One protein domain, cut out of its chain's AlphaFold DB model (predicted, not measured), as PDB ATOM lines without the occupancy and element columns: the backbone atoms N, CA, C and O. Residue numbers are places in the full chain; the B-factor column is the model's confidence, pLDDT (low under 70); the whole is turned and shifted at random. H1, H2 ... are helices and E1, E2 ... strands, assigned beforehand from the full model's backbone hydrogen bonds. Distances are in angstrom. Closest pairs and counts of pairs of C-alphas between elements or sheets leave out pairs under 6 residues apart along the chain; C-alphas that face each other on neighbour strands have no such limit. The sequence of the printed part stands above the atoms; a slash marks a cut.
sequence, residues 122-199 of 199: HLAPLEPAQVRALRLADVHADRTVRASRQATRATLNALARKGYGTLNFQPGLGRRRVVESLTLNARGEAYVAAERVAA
ATOM      1  N   HIS A 122      37.694  58.895  26.735       58.25
ATOM      2  CA  HIS A 122      38.506  59.460  27.813       58.25
ATOM      3  C   HIS A 122      37.969  60.779  28.405       58.25
ATOM      4  O   HIS A 122      38.463  61.198  29.454       58.25
ATOM      5  N   LEU A 123      36.997  61.421  27.743       61.88
ATOM      6  CA  LEU A 123      36.297  62.631  28.191       61.88
ATOM      7  C   LEU A 123      34.926  62.326  28.810       61.88
ATOM      8  O   LEU A 123      34.313  63.215  29.390       61.88
ATOM      9  N   ALA A 124      34.423  61.093  28.685       71.25
ATOM     10  CA  ALA A 124      33.136  60.729  29.261       71.25
ATOM     11  C   ALA A 124      33.242  60.617  30.796       71.25
ATOM     12  O   ALA A 124      34.186  59.975  31.285       71.25
ATOM     13  N   PRO A 125      32.269  61.161  31.556       79.00
ATOM     14  CA  PRO A 125      32.267  61.085  33.013       79.00
ATOM     15  C   PRO A 125      32.308  59.631  33.493       79.00
ATOM     16  O   PRO A 125      31.902  58.705  32.781       79.00
ATOM     17  N   LEU A 126      32.874  59.407  34.679       82.56
ATOM     18  CA  LEU A 126      32.947  58.074  35.268       82.56
ATOM     19  C   LEU A 126      31.558  57.614  35.713       82.56
ATOM     20  O   LEU A 126      30.831  58.337  36.386       82.56
ATOM     21  N   GLU A 127      31.196  56.390  35.342       85.81
ATOM     22  CA  GLU A 127      29.956  55.774  35.810       85.81
ATOM     23  C   GLU A 127      30.091  55.336  37.278       85.81
ATOM     24  O   GLU A 127      31.190  54.970  37.704       85.81
ATOM     25  N   PRO A 128      28.990  55.236  38.047       83.94
ATOM     26  CA  PRO A 128      29.044  54.832  39.455       83.94
ATOM     27  C   PRO A 128      29.764  53.496  39.697       83.94
ATOM     28  O   PRO A 128      30.451  53.324  40.700       83.94
ATOM     29  N   ALA A 129      29.648  52.541  38.769       83.06
ATOM     30  CA  ALA A 129      30.371  51.271  38.848       83.06
ATOM     31  C   ALA A 129      31.891  51.435  38.662       83.06
ATOM     32  O   ALA A 129      32.666  50.712  39.283       83.06
ATOM     33  N   GLN A 130      32.321  52.392  37.837       85.88
ATOM     34  CA  GLN A 130      33.730  52.711  37.595       85.88
ATOM     35  C   GLN A 130      34.340  53.427  38.805       85.88
ATOM     36  O   GLN A 130      35.438  53.072  39.222       85.88
ATOM     37  N   VAL A 131      33.597  54.353  39.424       85.31
ATOM     38  CA  VAL A 131      34.003  55.020  40.674       85.31
ATOM     39  C   VAL A 131      34.155  54.003  41.806       85.31
ATOM     40  O   VAL A 131      35.187  53.970  42.471       85.31
ATOM     41  N   ARG A 132      33.177  53.101  41.980       84.38
ATOM     42  CA  ARG A 132      33.272  52.016  42.972       84.38
ATOM     43  C   ARG A 132      34.483  51.120  42.735       84.38
ATOM     44  O   ARG A 132      35.169  50.784  43.690       84.38
ATOM     45  N   ALA A 133      34.770  50.768  41.482       84.31
ATOM     46  CA  ALA A 133      35.943  49.969  41.149       84.31
ATOM     47  C   ALA A 133      37.260  50.692  41.483       84.31
ATOM     48  O   ALA A 133      38.161  50.063  42.024       84.31
ATOM     49  N   LEU A 134      37.368  52.002  41.226       82.69
ATOM     50  CA  LEU A 134      38.556  52.788  41.590       82.69
ATOM     51  C   LEU A 134      38.747  52.895  43.109       82.69
ATOM     52  O   LEU A 134      39.876  52.803  43.577       82.69
ATOM     53  N   ARG A 135      37.662  52.991  43.889       81.94
ATOM     54  CA  ARG A 135      37.731  52.981  45.364       81.94
ATOM     55  C   ARG A 135      38.246  51.654  45.937       81.94
ATOM     56  O   ARG A 135      38.797  51.642  47.028       81.94
ATOM     57  N   LEU A 136      38.130  50.541  45.206       77.75
ATOM     58  CA  LEU A 136      38.707  49.259  45.637       77.75
ATOM     59  C   LEU A 136      40.235  49.218  45.531       77.75
ATOM     60  O   LEU A 136      40.850  48.407  46.217       77.75
ATOM     61  N   ALA A 137      40.847  50.090  44.722       68.31
ATOM     62  CA  ALA A 137      42.306  50.219  44.661       68.31
ATOM     63  C   ALA A 137      42.908  50.709  45.988       68.31
ATOM     64  O   ALA A 137      44.104  50.564  46.207       68.31
ATOM     65  N   ASP A 138      42.084  51.290  46.862       61.28
ATOM     66  CA  ASP A 138      42.485  51.755  48.189       61.28
ATOM     67  C   ASP A 138      42.698  50.585  49.168       61.28
ATOM     68  O   ASP A 138      43.544  50.624  50.057       61.28
ATOM     69  N   VAL A 139      41.964  49.489  48.963       57.56
ATOM     70  CA  VAL A 139      41.980  48.308  49.842       57.56
ATOM     71  C   VAL A 139      43.206  47.426  49.587       57.56
ATOM     72  O   VAL A 139      43.681  46.725  50.479       57.56
ATOM     73  N   HIS A 140      43.741  47.463  48.369       55.19
ATOM     74  CA  HIS A 140      44.911  46.699  47.970       55.19
ATOM     75  C   HIS A 140      46.060  47.683  47.740       55.19
ATOM     76  O   HIS A 140      46.155  48.307  46.689       55.19
ATOM     77  N   ALA A 141      46.945  47.833  48.732       59.91
ATOM     78  CA  ALA A 141      48.110  48.733  48.712       59.91
ATOM     79  C   ALA A 141      49.048  48.580  47.484       59.91
ATOM     80  O   ALA A 141      49.995  49.345  47.321       59.91
ATOM     81  N   ASP A 142      48.776  47.606  46.612       67.12
ATOM     82  CA  ASP A 142      49.449  47.330  45.347       67.12
ATOM     83  C   ASP A 142      48.969  48.207  44.171       67.12
ATOM     84  O   ASP A 142      49.451  48.035  43.052       67.12
ATOM     85  N   ARG A 143      48.063  49.174  44.401       79.00
ATOM     86  CA  ARG A 143      47.530  50.085  43.363       79.00
ATOM     87  C   ARG A 143      46.836  49.332  42.226       79.00
ATOM     88  O   ARG A 143      46.777  49.811  41.085       79.00
ATOM     89  N   THR A 144      46.305  48.146  42.527       83.81
ATOM     90  CA  THR A 144      45.586  47.319  41.564       83.81
ATOM     91  C   THR A 144      44.119  47.156  41.935       83.81
ATOM     92  O   THR A 144      43.738  47.007  43.092       83.81
ATOM     93  N   VAL A 145      43.264  47.144  40.913       85.00
ATOM     94  CA  VAL A 145      41.859  46.757  41.036       85.00
ATOM     95  C   VAL A 145      41.698  45.378  40.420       85.00
ATOM     96  O   VAL A 145      41.767  45.222  39.197       85.00
ATOM     97  N   ARG A 146      41.486  44.359  41.255       87.00
ATOM     98  CA  ARG A 146      41.260  42.982  40.796       87.00
ATOM     99  C   ARG A 146      39.821  42.778  40.338       87.00
ATOM    100  O   ARG A 146      38.887  43.350  40.901       87.00
ATOM    101  N   ALA A 147      39.639  41.939  39.321       84.56
ATOM    102  CA  ALA A 147      38.321  41.589  38.820       84.56
ATOM    103  C   ALA A 147      37.508  40.881  39.915       84.56
ATOM    104  O   ALA A 147      37.897  39.831  40.422       84.56
ATOM    105  N   SER A 148      36.361  41.450  40.272       84.25
ATOM    106  CA  SER A 148      35.495  40.960  41.348       84.25
ATOM    107  C   SER A 148      34.021  41.227  41.027       84.25
ATOM    108  O   SER A 148      33.690  41.811  39.991       84.25
ATOM    109  N   ARG A 149      33.107  40.836  41.928       79.19
ATOM    110  CA  ARG A 149      31.680  41.201  41.812       79.19
ATOM    111  C   ARG A 149      31.464  42.720  41.810       79.19
ATOM    112  O   ARG A 149      30.497  43.190  41.225       79.19
ATOM    113  N   GLN A 150      32.361  43.475  42.447       78.81
ATOM    114  CA  GLN A 150      32.279  44.932  42.569       78.81
ATOM    115  C   GLN A 150      33.081  45.668  41.480       78.81
ATOM    116  O   GLN A 150      32.726  46.788  41.122       78.81
ATOM    117  N   ALA A 151      34.103  45.027  40.902       84.50
ATOM    118  CA  ALA A 151      34.874  45.523  39.762       84.50
ATOM    119  C   ALA A 151      34.856  44.499  38.620       84.50
ATOM    120  O   ALA A 151      35.752  43.667  38.478       84.50
ATOM    121  N   THR A 152      33.804  44.536  37.799       89.00
ATOM    122  CA  THR A 152      33.656  43.573  36.700       89.00
ATOM    123  C   THR A 152      34.722  43.780  35.621       89.00
ATOM    124  O   THR A 152      35.233  44.882  35.421       89.00
ATOM    125  N   ARG A 153      35.004  42.739  34.830       87.75
ATOM    126  CA  ARG A 153      35.941  42.824  33.693       87.75
ATOM    127  C   ARG A 153      35.547  43.901  32.676       87.75
ATOM    128  O   ARG A 153      36.420  44.516  32.067       87.75
ATOM    129  N   ALA A 154      34.248  44.139  32.486       86.38
ATOM    130  CA  ALA A 154      33.755  45.211  31.623       86.38
ATOM    131  C   ALA A 154      34.111  46.592  32.196       86.38
ATOM    132  O   ALA A 154      34.608  47.451  31.468       86.38
ATOM    133  N   THR A 155      33.952  46.767  33.510       87.69
ATOM    134  CA  THR A 155      34.330  47.985  34.239       87.69
ATOM    135  C   THR A 155      35.831  48.265  34.134       87.69
ATOM    136  O   THR A 155      36.218  49.389  33.820       87.69
ATOM    137  N   LEU A 156      36.679  47.245  34.311       88.31
ATOM    138  CA  LEU A 156      38.134  47.385  34.178       88.31
ATOM    139  C   LEU A 156      38.540  47.781  32.749       88.31
ATOM    140  O   LEU A 156      39.318  48.715  32.562       88.31
ATOM    141  N   ASN A 157      37.958  47.139  31.730       87.00
ATOM    142  CA  ASN A 157      38.191  47.505  30.328       87.00
ATOM    143  C   ASN A 157      37.771  48.948  30.019       87.00
ATOM    144  O   ASN A 157      38.465  49.649  29.282       87.00
ATOM    145  N   ALA A 158      36.640  49.400  30.567       85.38
ATOM    146  CA  ALA A 158      36.172  50.769  30.390       85.38
ATOM    147  C   ALA A 158      37.135  51.783  31.030       85.38
ATOM    148  O   ALA A 158      37.489  52.772  30.389       85.38
ATOM    149  N   LEU A 159      37.625  51.509  32.243       85.12
ATOM    150  CA  LEU A 159      38.621  52.344  32.927       85.12
ATOM    151  C   LEU A 159      39.945  52.425  32.156       85.12
ATOM    152  O   LEU A 159      40.483  53.519  31.976       85.12
ATOM    153  N   ALA A 160      40.429  51.299  31.629       85.31
ATOM    154  CA  ALA A 160      41.628  51.266  30.794       85.31
ATOM    155  C   ALA A 160      41.459  52.091  29.509       85.31
ATOM    156  O   ALA A 160      42.317  52.904  29.174       85.31
ATOM    157  N   ARG A 161      40.312  51.970  28.825       82.88
ATOM    158  CA  ARG A 161      39.990  52.777  27.629       82.88
ATOM    159  C   ARG A 161      39.891  54.274  27.921       82.88
ATOM    160  O   ARG A 161      40.173  55.087  27.045       82.88
ATOM    161  N   LYS A 162      39.490  54.636  29.141       83.25
ATOM    162  CA  LYS A 162      39.453  56.023  29.621       83.25
ATOM    163  C   LYS A 162      40.818  56.537  30.101       83.25
ATOM    164  O   LYS A 162      40.943  57.724  30.390       83.25
ATOM    165  N   GLY A 163      41.834  55.674  30.141       82.56
ATOM    166  CA  GLY A 163      43.207  56.030  30.487       82.56
ATOM    167  C   GLY A 163      43.485  56.097  31.986       82.56
ATOM    168  O   GLY A 163      44.404  56.806  32.377       82.56
ATOM    169  N   TYR A 164      42.715  55.391  32.822       83.12
ATOM    170  CA  TYR A 164      42.929  55.342  34.280       83.12
ATOM    171  C   TYR A 164      43.882  54.222  34.730       83.12
ATOM    172  O   TYR A 164      44.206  54.129  35.911       83.12
ATOM    173  N   GLY A 165      44.343  53.365  33.814       85.12
ATOM    174  CA  GLY A 165      45.255  52.277  34.151       85.12
ATOM    175  C   GLY A 165      45.524  51.305  33.008       85.12
ATOM    176  O   GLY A 165      44.995  51.451  31.904       85.12
ATOM    177  N   THR A 166      46.338  50.295  33.296       85.38
ATOM    178  CA  THR A 166      46.734  49.220  32.379       85.38
ATOM    179  C   THR A 166      46.148  47.885  32.823       85.38
ATOM    180  O   THR A 166      46.152  47.564  34.008       85.38
ATOM    181  N   LEU A 167      45.620  47.105  31.876       86.62
ATOM    182  CA  LEU A 167      45.006  45.806  32.167       86.62
ATOM    183  C   LEU A 167      46.063  44.712  32.284       86.62
ATOM    184  O   LEU A 167      46.889  44.559  31.386       86.62
ATOM    185  N   ASN A 168      45.937  43.898  33.325       85.44
ATOM    186  CA  ASN A 168      46.667  42.652  33.491       85.44
ATOM    187  C   ASN A 168      45.740  41.482  33.152       85.44
ATOM    188  O   ASN A 168      44.552  41.472  33.503       85.44
ATOM    189  N   PHE A 169      46.283  40.495  32.448       84.50
ATOM    190  CA  PHE A 169      45.545  39.332  31.973       84.50
ATOM    191  C   PHE A 169      46.066  38.074  32.651       84.50
ATOM    192  O   PHE A 169      47.274  37.924  32.819       84.50
ATOM    193  N   GLN A 170      45.152  37.159  32.963       79.06
ATOM    194  CA  GLN A 170      45.496  35.905  33.614       79.06
ATOM    195  C   GLN A 170      46.435  35.073  32.718       79.06
ATOM    196  O   GLN A 170      46.084  34.804  31.559       79.06
ATOM    197  N   PRO A 171      47.605  34.642  33.221       66.44
ATOM    198  CA  PRO A 171      48.511  33.790  32.465       66.44
ATOM    199  C   PRO A 171      47.924  32.376  32.301       66.44
ATOM    200  O   PRO A 171      47.340  31.822  33.229       66.44
ATOM    201  N   GLY A 172      48.077  31.776  31.113       64.69
ATOM    202  CA  GLY A 172      47.849  30.334  30.902       64.69
ATOM    203  C   GLY A 172      46.512  29.884  30.287       64.69
ATOM    204  O   GLY A 172      46.320  28.687  30.107       64.69
ATOM    205  N   LEU A 173      45.602  30.783  29.894       54.81
ATOM    206  CA  LEU A 173      44.297  30.405  29.311       54.81
ATOM    207  C   LEU A 173      44.212  30.634  27.786       54.81
ATOM    208  O   LEU A 173      43.421  31.440  27.307       54.81
ATOM    209  N   GLY A 174      45.004  29.892  27.002       56.81
ATOM    210  CA  GLY A 174      44.819  29.715  25.547       56.81
ATOM    211  C   GLY A 174      44.529  30.984  24.710       56.81
ATOM    212  O   GLY A 174      44.992  32.083  25.005       56.81
ATOM    213  N   ARG A 175      43.756  30.841  23.617       56.72
ATOM    214  CA  ARG A 175      43.447  31.930  22.654       56.72
ATOM    215  C   ARG A 175      42.576  33.071  23.226       56.72
ATOM    216  O   ARG A 175      42.442  34.098  22.563       56.72
ATOM    217  N   ARG A 176      41.968  32.930  24.414       59.47
ATOM    218  CA  ARG A 176      41.085  33.946  25.026       59.47
ATOM    219  C   ARG A 176      41.697  34.499  26.311       59.47
ATOM    220  O   ARG A 176      41.569  33.914  27.378       59.47
ATOM    221  N   ARG A 177      42.297  35.686  26.204       70.31
ATOM    222  CA  ARG A 177      42.869  36.416  27.340       70.31
ATOM    223  C   ARG A 177      41.758  36.931  28.254       70.31
ATOM    224  O   ARG A 177      40.876  37.671  27.813       70.31
ATOM    225  N   VAL A 178      41.808  36.548  29.525       80.81
ATOM    226  CA  VAL A 178      40.843  36.958  30.549       80.81
ATOM    227  C   VAL A 178      41.444  38.094  31.372       80.81
ATOM    228  O   VAL A 178      42.549  37.952  31.883       80.81
ATOM    229  N   VAL A 179      40.734  39.222  31.493       84.38
ATOM    230  CA  VAL A 179      41.162  40.339  32.357       84.38
ATOM    231  C   VAL A 179      41.126  39.890  33.816       84.38
ATOM    232  O   VAL A 179      40.072  39.467  34.306       84.38
ATOM    233  N   GLU A 180      42.269  40.010  34.483       86.75
ATOM    234  CA  GLU A 180      42.479  39.652  35.885       86.75
ATOM    235  C   GLU A 180      42.462  40.890  36.782       86.75
ATOM    236  O   GLU A 180      41.768  40.907  37.798       86.75
ATOM    237  N   SER A 181      43.176  41.948  36.399       87.81
ATOM    238  CA  SER A 181      43.241  43.184  37.181       87.81
ATOM    239  C   SER A 181      43.541  44.409  36.316       87.81
ATOM    240  O   SER A 181      43.831  44.299  35.125       87.81
ATOM    241  N   LEU A 182      43.420  45.591  36.913       88.12
ATOM    242  CA  LEU A 182      43.824  46.878  36.354       88.12
ATOM    243  C   LEU A 182      44.833  47.521  37.307       88.12
ATOM    244  O   LEU A 182      44.486  47.780  38.456       88.12
ATOM    245  N   THR A 183      46.040  47.816  36.838       89.56
ATOM    246  CA  THR A 183      47.011  48.635  37.577       89.56
ATOM    247  C   THR A 183      46.755  50.103  37.274       89.56
ATOM    248  O   THR A 183      46.691  50.484  36.102       89.56
ATOM    249  N   LEU A 184      46.580  50.926  38.306       85.69
ATOM    250  CA  LEU A 184      46.340  52.356  38.121       85.69
ATOM    251  C   LEU A 184      47.600  53.065  37.607       85.69
ATOM    252  O   LEU A 184      48.720  52.707  37.954       85.69
ATOM    253  N   ASN A 185      47.406  54.075  36.761       84.00
ATOM    254  CA  ASN A 185      48.462  55.016  36.380       84.00
ATOM    255  C   ASN A 185      48.319  56.322  37.182       84.00
ATOM    256  O   ASN A 185      47.369  56.478  37.947       84.00
ATOM    257  N   ALA A 186      49.197  57.303  36.950       80.31
ATOM    258  CA  ALA A 186      49.163  58.595  37.648       80.31
ATOM    259  C   ALA A 186      47.783  59.292  37.619       80.31
ATOM    260  O   ALA A 186      47.400  59.949  38.581       80.31
ATOM    261  N   ARG A 187      46.999  59.116  36.544       80.56
ATOM    262  CA  ARG A 187      45.635  59.661  36.437       80.56
ATOM    263  C   ARG A 187      44.637  58.904  37.318       80.56
ATOM    264  O   ARG A 187      43.798  59.533  37.956       80.56
ATOM    265  N   GLY A 188      44.713  57.572  37.345       82.81
ATOM    266  CA  GLY A 188      43.951  56.724  38.270       82.81
ATOM    267  C   GLY A 188      44.246  57.046  39.727       82.81
ATOM    268  O   GLY A 188      43.324  57.244  40.512       82.81
ATOM    269  N   GLU A 189      45.527  57.173  40.059       83.44
ATOM    270  CA  GLU A 189      45.990  57.514  41.403       83.44
ATOM    271  C   GLU A 189      45.524  58.907  41.833       83.44
ATOM    272  O   GLU A 189      44.967  59.052  42.919       83.44
ATOM    273  N   ALA A 190      45.676  59.917  40.971       81.38
ATOM    274  CA  ALA A 190      45.221  61.275  41.259       81.38
ATOM    275  C   ALA A 190      43.703  61.342  41.492       81.38
ATOM    276  O   ALA A 190      43.252  62.073  42.369       81.38
ATOM    277  N   TYR A 191      42.915  60.556  40.748       84.06
ATOM    278  CA  TYR A 191      41.468  60.479  40.955       84.06
ATOM    279  C   TYR A 191      41.114  59.860  42.311       84.06
ATOM    280  O   TYR A 191      40.304  60.417  43.047       84.06
ATOM    281  N   VAL A 192      41.743  58.734  42.667       83.62
ATOM    282  CA  VAL A 192      41.532  58.088  43.973       83.62
ATOM    283  C   VAL A 192      41.951  59.022  45.110       83.62
ATOM    284  O   VAL A 192      41.221  59.163  46.087       83.62
ATOM    285  N   ALA A 193      43.080  59.720  44.967       80.38
ATOM    286  CA  ALA A 193      43.541  60.701  45.944       80.38
ATOM    287  C   ALA A 193      42.576  61.893  46.091       80.38
ATOM    288  O   ALA A 193      42.321  62.323  47.211       80.38
ATOM    289  N   ALA A 194      42.008  62.401  44.994       78.94
ATOM    290  CA  ALA A 194      41.033  63.492  45.030       78.94
ATOM    291  C   ALA A 194      39.704  63.072  45.683       78.94
ATOM    292  O   ALA A 194      39.148  63.820  46.482       78.94
ATOM    293  N   GLU A 195      39.219  61.857  45.403       75.88
ATOM    294  CA  GLU A 195      38.021  61.298  46.046       75.88
ATOM    295  C   GLU A 195      38.201  61.099  47.557       75.88
ATOM    296  O   GLU A 195      37.240  61.272  48.298       75.88
ATOM    297  N   ARG A 196      39.417  60.785  48.030       70.00
ATOM    298  CA  ARG A 196      39.716  60.686  49.472       70.00
ATOM    299  C   ARG A 196      39.569  62.013  50.213       70.00
ATOM    300  O   ARG A 196      39.257  62.003  51.392       70.00
ATOM    301  N   VAL A 197      39.842  63.134  49.549       63.56
ATOM    302  CA  VAL A 197      39.732  64.477  50.147       63.56
ATOM    303  C   VAL A 197      38.281  64.975  50.137       63.56
ATOM    304  O   VAL A 197      37.924  65.852  50.916       63.56
ATOM    305  N   ALA A 198      37.447  64.420  49.255       58.81
ATOM    306  CA  ALA A 198      36.045  64.797  49.090       58.81
ATOM    307  C   ALA A 198      35.051  63.916  49.880       58.81
ATOM    308  O   ALA A 198      33.855  64.211  49.857       58.81
ATOM    309  N   ALA A 199      35.524  62.841  50.524       55.59
ATOM    310  CA  ALA A 199      34.743  61.921  51.360       55.59
ATOM    311  C   ALA A 199      34.904  62.250  52.849       55.59
ATOM    312  O   ALA A 199      33.894  62.103  53.574       55.59
TER     313      ALA A 199
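This is residues 122 to 199 of the 199 residues of an uncharacterized protein of Pseudosporangium ferrugineum (UniProt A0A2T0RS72). What is seen first? A small antiparallel sheet, E1 - E3 - E2, has H1 and H2 packed over one face, while H3 follows E3 and only grazes the sheet. What is it built of? The 78 printed residues hold three helices and three strands, in the order H1 E1 H2 E2 E3 H3, of mixed class in two layers, helices on one face of a sheet. It is compact, with a radius of gyration of the C-alphas of 12.2 A, and elongated, spanning 43 by 27 by 23 A.

Where are the strands? E3 is residues 179 to 184, 14.3 A long; E2 is 165 to 169, 13.1 A; E1 is 144 to 146, 6.2 A. Where are the helices? H1, residues 128 to 138, 16.3 A, begins at C-alpha 128 (29.044, 54.832, 39.455). H2 is 153 to 161, 12.3 A; H3, 186 to 198, 18.5 A, ends at C-alpha 198 (36.045, 64.797, 49.090).

How is the sheet paired? E3 is antiparallel to E1, N 145 and O 182 being 2.8 A apart, and forms a hairpin with E2, N 166 and O 183 being 2.8 A apart. E1, H2 and E2 make a split strand-helix-strand unit, E3 lying between its strands, with a right-handed crossover. How do the helices stand? H2 is over E3 and E2, its height over the sheet 8.3 A; on the same face H1 is over E1 and stands up at 54 degrees. H1 touches H2, C-alphas 130 and 155 being closest at 5.8 A, and H3 through residues 188 to 192 alone, C-alphas 135 and 192 being closest at 6.5 A. Are the backbones complete? Every O i to N i+4 pair is within hydrogen-bond range in H2, 5 of 7 in H1 and 8 of 9 in H3.

How far does it reach? The C-alphas farthest apart, those of Gly 174 and Ala 198, are 43.2 A apart; the printed part has no cut and no long link. Where is confidence low? pLDDT is under 70 at residues 122 to 123, 137 to 142, 171 to 176 and 197 to 199.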